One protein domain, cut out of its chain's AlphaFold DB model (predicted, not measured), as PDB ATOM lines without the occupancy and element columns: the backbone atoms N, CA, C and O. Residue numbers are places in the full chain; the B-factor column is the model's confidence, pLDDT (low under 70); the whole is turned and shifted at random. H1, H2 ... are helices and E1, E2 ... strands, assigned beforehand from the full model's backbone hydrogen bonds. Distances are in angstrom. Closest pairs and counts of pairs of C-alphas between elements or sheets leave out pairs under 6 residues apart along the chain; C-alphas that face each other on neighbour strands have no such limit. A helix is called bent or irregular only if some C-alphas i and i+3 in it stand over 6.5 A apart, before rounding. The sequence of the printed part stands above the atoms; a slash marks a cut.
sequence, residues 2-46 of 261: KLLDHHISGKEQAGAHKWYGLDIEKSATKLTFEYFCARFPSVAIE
ATOM      1  N   LYS A   2     171.456 135.903 159.467       94.19
ATOM      2  CA  LYS A   2     170.963 137.026 160.291       94.19
ATOM      3  C   LYS A   2     170.000 137.837 159.423       94.19
ATOM      4  O   LYS A   2     170.333 138.079 158.267       94.19
ATOM      5  N   LEU A   3     168.844 138.216 159.959       97.38
ATOM      6  CA  LEU A   3     167.899 139.122 159.308       97.38
ATOM      7  C   LEU A   3     167.887 140.444 160.083       97.38
ATOM      8  O   LEU A   3     167.878 140.420 161.313       97.38
ATOM      9  N   LEU A   4     167.970 141.561 159.366       98.00
ATOM     10  CA  LEU A   4     167.969 142.921 159.903       98.00
ATOM     11  C   LEU A   4     166.883 143.690 159.157       98.00
ATOM     12  O   LEU A   4     166.940 143.774 157.931       98.00
ATOM     13  N   ASP A   5     165.887 144.180 159.881       97.81
ATOM     14  CA  ASP A   5     164.711 144.836 159.311       97.81
ATOM     15  C   ASP A   5     164.266 146.005 160.200       97.81
ATOM     16  O   ASP A   5     164.662 146.102 161.363       97.81
ATOM     17  N   HIS A   6     163.425 146.871 159.646       97.81
ATOM     18  CA  HIS A   6     162.846 148.045 160.297       97.81
ATOM     19  C   HIS A   6     161.315 148.117 160.173       97.81
ATOM     20  O   HIS A   6     160.677 148.997 160.747       97.81
ATOM     21  N   HIS A   7     160.682 147.170 159.473       97.31
ATOM     22  CA  HIS A   7     159.230 147.146 159.324       97.31
ATOM     23  C   HIS A   7     158.547 146.599 160.583       97.31
ATOM     24  O   HIS A   7     158.678 145.423 160.932       97.31
ATOM     25  N   ILE A   8     157.729 147.429 161.242       96.81
ATOM     26  CA  ILE A   8     157.005 147.057 162.474       96.81
ATOM     27  C   ILE A   8     156.120 145.807 162.317       96.81
ATOM     28  O   ILE A   8     155.866 145.102 163.295       96.81
ATOM     29  N   SER A   9     155.699 145.480 161.092       97.25
ATOM     30  CA  SER A   9     154.965 144.251 160.768       97.25
ATOM     31  C   SER A   9     155.710 142.970 161.162       97.25
ATOM     32  O   SER A   9     155.076 141.944 161.389       97.25
ATOM     33  N   GLY A  10     157.041 143.011 161.279       96.25
ATOM     34  CA  GLY A  10     157.870 141.876 161.684       96.25
ATOM     35  C   GLY A  10     157.953 141.624 163.193       96.25
ATOM     36  O   GLY A  10     158.578 140.645 163.599       96.25
ATOM     37  N   LYS A  11     157.349 142.469 164.043       97.06
ATOM     38  CA  LYS A  11     157.575 142.482 165.504       97.06
ATOM     39  C   LYS A  11     157.352 141.139 166.197       97.06
ATOM     40  O   LYS A  11     158.165 140.744 167.029       97.06
ATOM     41  N   GLU A  12     156.272 140.440 165.861       97.38
ATOM     42  CA  GLU A  12     155.968 139.127 166.444       97.38
ATOM     43  C   GLU A  12     157.055 138.098 166.096       97.38
ATOM     44  O   GLU A  12     157.589 137.421 166.975       97.38
ATOM     45  N   GLN A  13     157.452 138.049 164.822       97.56
ATOM     46  CA  GLN A  13     158.477 137.129 164.328       97.56
ATOM     47  C   GLN A  13     159.860 137.460 164.900       97.56
ATOM     48  O   GLN A  13     160.616 136.555 165.258       97.56
ATOM     49  N   ALA A  14     160.176 138.748 165.059       97.00
ATOM     50  CA  ALA A  14     161.406 139.197 165.701       97.00
ATOM     51  C   ALA A  14     161.489 138.747 167.170       97.00
ATOM     52  O   ALA A  14     162.540 138.291 167.621       97.00
ATOM     53  N   GLY A  15     160.371 138.794 167.905       96.00
ATOM     54  CA  GLY A  15     160.292 138.285 169.277       96.00
ATOM     55  C   GLY A  15     160.475 136.765 169.380       96.00
ATOM     56  O   GLY A  15     161.061 136.279 170.348       96.00
ATOM     57  N   ALA A  16     160.025 136.017 168.370       97.50
ATOM     58  CA  ALA A  16     160.126 134.557 168.328       97.50
ATOM     59  C   ALA A  16     161.516 134.038 167.902       97.50
ATOM     60  O   ALA A  16     161.869 132.888 168.186       97.50
ATOM     61  N   HIS A  17     162.329 134.856 167.227       97.31
ATOM     62  CA  HIS A  17     163.540 134.391 166.552       97.31
ATOM     63  C   HIS A  17     164.772 135.258 166.838       97.31
ATOM     64  O   HIS A  17     164.952 136.327 166.270       97.31
ATOM     65  N   LYS A  18     165.736 134.727 167.607       96.06
ATOM     66  CA  LYS A  18     166.999 135.424 167.958       96.06
ATOM     67  C   LYS A  18     167.833 135.905 166.756       96.06
ATOM     68  O   LYS A  18     168.659 136.812 166.879       96.06
ATOM     69  N   TRP A  19     167.679 135.268 165.596       96.81
ATOM     70  CA  TRP A  19     168.387 135.643 164.370       96.81
ATOM     71  C   TRP A  19     167.753 136.842 163.645       96.81
ATOM     72  O   TRP A  19     168.397 137.397 162.754       96.81
ATOM     73  N   TYR A  20     166.553 137.265 164.039       97.88
ATOM     74  CA  TYR A  20     165.833 138.413 163.501       97.88
ATOM     75  C   TYR A  20     166.094 139.631 164.405       97.88
ATOM     76  O   TYR A  20     165.607 139.705 165.527       97.88
ATOM     77  N   GLY A  21     166.895 140.587 163.927       96.94
ATOM     78  CA  GLY A  21     167.019 141.918 164.532       96.94
ATOM     79  C   GLY A  21     166.029 142.892 163.895       96.94
ATOM     80  O   GLY A  21     166.072 143.075 162.681       96.94
ATOM     81  N   LEU A  22     165.155 143.490 164.704       97.75
ATOM     82  CA  LEU A  22     164.194 144.510 164.283       97.75
ATOM     83  C   LEU A  22     164.485 145.811 165.031       97.75
ATOM     84  O   LEU A  22     164.531 145.803 166.260       97.75
ATOM     85  N   ASP A  23     164.643 146.904 164.296       97.75
ATOM     86  CA  ASP A  23     164.800 148.254 164.841       97.75
ATOM     87  C   ASP A  23     164.110 149.241 163.894       97.75
ATOM     88  O   ASP A  23     164.498 149.384 162.739       97.75
ATOM     89  N   ILE A  24     163.043 149.876 164.379       96.62
ATOM     90  CA  ILE A  24     162.170 150.742 163.575       96.62
ATOM     91  C   ILE A  24     162.681 152.187 163.478       96.62
ATOM     92  O   ILE A  24     162.074 152.997 162.785       96.62
ATOM     93  N   GLU A  25     163.761 152.525 164.187       97.44
ATOM     94  CA  GLU A  25     164.323 153.882 164.240       97.44
ATOM     95  C   GLU A  25     165.441 154.096 163.210       97.44
ATOM     96  O   GLU A  25     166.018 155.180 163.120       97.44
ATOM     97  N   LYS A  26     165.781 153.064 162.434       97.81
ATOM     98  CA  LYS A  26     166.872 153.082 161.456       97.81
ATOM     99  C   LYS A  26     166.450 152.399 160.167       97.81
ATOM    100  O   LYS A  26     165.690 151.439 160.185       97.81
ATOM    101  N   SER A  27     167.015 152.839 159.048       98.25
ATOM    102  CA  SER A  27     166.851 152.134 157.776       98.25
ATOM    103  C   SER A  27     167.539 150.770 157.800       98.25
ATOM    104  O   SER A  27     168.557 150.568 158.476       98.25
ATOM    105  N   ALA A  28     167.061 149.838 156.971       98.12
ATOM    106  CA  ALA A  28     167.711 148.536 156.796       98.12
ATOM    107  C   ALA A  28     169.192 148.664 156.371       98.12
ATOM    108  O   ALA A  28     170.041 147.872 156.797       98.12
ATOM    109  N   THR A  29     169.529 149.692 155.580       97.94
ATOM    110  CA  THR A  29     170.911 150.014 155.188       97.94
ATOM    111  C   THR A  29     171.765 150.376 156.401       97.94
ATOM    112  O   THR A  29     172.862 149.835 156.552       97.94
ATOM    113  N   LYS A  30     171.265 151.240 157.297       98.38
ATOM    114  CA  LYS A  30     171.977 151.642 158.519       98.38
ATOM    115  C   LYS A  30     172.180 150.461 159.466       98.38
ATOM    116  O   LYS A  30     173.296 150.260 159.939       98.38
ATOM    117  N   LEU A  31     171.148 149.643 159.672       98.25
ATOM    118  CA  LEU A  31     171.235 148.433 160.501       98.25
ATOM    119  C   LEU A  31     172.269 147.442 159.969       98.25
ATOM    120  O   LEU A  31     173.078 146.901 160.725       98.25
ATOM    121  N   THR A  32     172.263 147.226 158.655       97.56
ATOM    122  CA  THR A  32     173.215 146.331 157.991       97.56
ATOM    123  C   THR A  32     174.641 146.856 158.118       97.56
ATOM    124  O   THR A  32     175.543 146.093 158.464       97.56
ATOM    125  N   PHE A  33     174.842 148.156 157.897       97.44
ATOM    126  CA  PHE A  33     176.136 148.814 158.049       97.44
ATOM    127  C   PHE A  33     176.700 148.653 159.469       97.44
ATOM    128  O   PHE A  33     177.791 148.110 159.637       97.44
ATOM    129  N   GLU A  34     175.929 149.028 160.494       97.00
ATOM    130  CA  GLU A  34     176.346 148.925 161.900       97.00
ATOM    131  C   GLU A  34     176.677 147.481 162.302       97.00
ATOM    132  O   GLU A  34     177.679 147.235 162.980       97.00
ATOM    133  N   TYR A  35     175.884 146.507 161.842       96.38
ATOM    134  CA  TYR A  35     176.140 145.087 162.089       96.38
ATOM    135  C   TYR A  35     177.494 144.630 161.529       96.38
ATOM    136  O   TYR A  35     178.239 143.920 162.214       96.38
ATOM    137  N   PHE A  36     177.832 145.022 160.296       95.88
ATOM    138  CA  PHE A  36     179.106 144.644 159.683       95.88
ATOM    139  C   PHE A  36     180.295 145.376 160.311       95.88
ATOM    140  O   PHE A  36     181.300 144.721 160.581       95.88
ATOM    141  N   CYS A  37     180.173 146.667 160.634       95.69
ATOM    142  CA  CYS A  37     181.213 147.408 161.357       95.69
ATOM    143  C   CYS A  37     181.516 146.781 162.724       95.69
ATOM    144  O   CYS A  37     182.678 146.574 163.065       95.69
ATOM    145  N   ALA A  38     180.482 146.400 163.483       95.12
ATOM    146  CA  ALA A  38     180.658 145.745 164.778       95.12
ATOM    147  C   ALA A  38     181.314 144.358 164.655       95.12
ATOM    148  O   ALA A  38     182.070 143.941 165.531       95.12
ATOM    149  N   ARG A  39     181.024 143.622 163.573       95.31
ATOM    150  CA  ARG A  39     181.552 142.267 163.356       95.31
ATOM    151  C   ARG A  39     182.956 142.247 162.752       95.31
ATOM    152  O   ARG A  39     183.689 141.287 162.983       95.31
ATOM    153  N   PHE A  40     183.317 143.272 161.991       95.19
ATOM    154  CA  PHE A  40     184.590 143.373 161.282       95.19
ATOM    155  C   PHE A  40     185.267 144.725 161.561       95.19
ATOM    156  O   PHE A  40     185.487 145.503 160.634       95.19
ATOM    157  N   PRO A  41     185.643 145.008 162.823       93.81
ATOM    158  CA  PRO A  41     186.148 146.324 163.230       93.81
ATOM    159  C   PRO A  41     187.492 146.705 162.589       93.81
ATOM    160  O   PRO A  41     187.889 147.862 162.638       93.81
ATOM    161  N   SER A  42     188.209 145.744 161.999       94.19
ATOM    162  CA  SER A  42     189.472 145.979 161.291       94.19
ATOM    163  C   SER A  42     189.295 146.407 159.831       94.19
ATOM    164  O   SER A  42     190.286 146.702 159.166       94.19
ATOM    165  N   VAL A  43     188.071 146.378 159.294       92.50
ATOM    166  CA  VAL A  43     187.797 146.820 157.923       92.50
ATOM    167  C   VAL A  43     187.691 148.339 157.927       92.50
ATOM    168  O   VAL A  43     186.798 148.899 158.559       92.50
ATOM    169  N   ALA A  44     188.609 148.999 157.224       92.44
ATOM    170  CA  ALA A  44     188.536 150.437 157.017       92.44
ATOM    171  C   ALA A  44     187.292 150.776 156.188       92.44
ATOM    172  O   ALA A  44     187.061 150.175 155.136       92.44
ATOM    173  N   ILE A  45     186.506 151.734 156.672       93.38
ATOM    174  CA  ILE A  45     185.347 152.267 155.966       93.38
ATOM    175  C   ILE A  45     185.708 153.646 155.428       93.38
ATOM    176  O   ILE A  45     186.230 154.496 156.148       93.38
ATOM    177  N   GLU A  46     185.440 153.847 154.145       93.88
ATOM    178  CA  GLU A  46     185.594 155.137 153.484       93.88
ATOM    179  C   GLU A  46     184.530 156.120 153.997       93.88
ATOM    180  O   GLU A  46     183.358 155.766 154.160       93.88
TER     181      GLU A  46
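What this domain is: This is residues 2 to 46 of the 261 residues of the protein "DHHA1 domain-containing protein" of Campylobacterales bacterium (UniProt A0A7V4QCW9). A very small sheet of two parallel strands, E1 and E2, stands between two helices, with H1 on one side of it, close to E2, and H2 on the other side, beginning beside E1 and running away from the sheet. Past H2 the last residues trail on, and residues 38 to 44 stand free at that end of the long axis. The printed part has 45 residues, with two named strands and two named helices in the order E1, H1, E2, H2, and its class is mixed, helices and strands. The whole is loose, with a radius of gyration of the C-alphas of 11.8 A, and elongated, spanning 36 by 18 by 10 A.

Where its parts are: E1 is residues 3 to 5, 6.5 A from first to last C-alpha, and begins at C-alpha 3 at (167.899, 139.122, 159.308). H1 is residues 8 to 16, 14.2 A long, from C-alpha 8 at (157.005, 147.057, 162.474). H1 is irregular: C-alphas 9 and 12 are 7.7 A apart, against about 5 A in a regular helix. E2 is residues 20 to 22, 6.4 A long. H2 is residues 28 to 39, the longest helix with 12 residues and 16.6 A, and ends at C-alpha 39 at (181.552, 142.267, 163.356).

How they stand to each other: E1 and E2 are parallel neighbours, with 16 degrees between their directions. The C-alphas of Leu 3 and Tyr 20 face each other at 4.7 A, and those of Asp 5 and Leu 22 at 5.0 A. Across the pair, N 21 and O 3 are within hydrogen-bond range at 2.8 A, and N 5 and O 21 at 3.0 A. E1, H1 and E2 form a strand-helix-strand unit, two parallel neighbour strands with a helix between them along the chain, and its crossover is right-handed. The closest C-alphas of H1 and E2 are those of Ala 14 and Tyr 20, 5.0 A apart. The closest C-alphas of E1 and H2 are those of Asp 5 and Ala 28, 5.4 A apart. H1 and H2 are apart. In H2 every O i to N i+4 pair is within hydrogen-bond range, and in H1 3 of 5 are.

The domain as a whole: The two C-alphas farthest apart are those of Glu 12 and Glu 46, at 36.1 A, while those of Lys 2 and Glu 46, the first and last printed residues, are 24.3 A apart. The printed part has no cut. The links E1 to H1, H1 to E2 and E2 to H2, with 2, 3 and 5 residues between the elements, are tight. The mean pLDDT of the printed part is 96.5, and no printed residue is under 70.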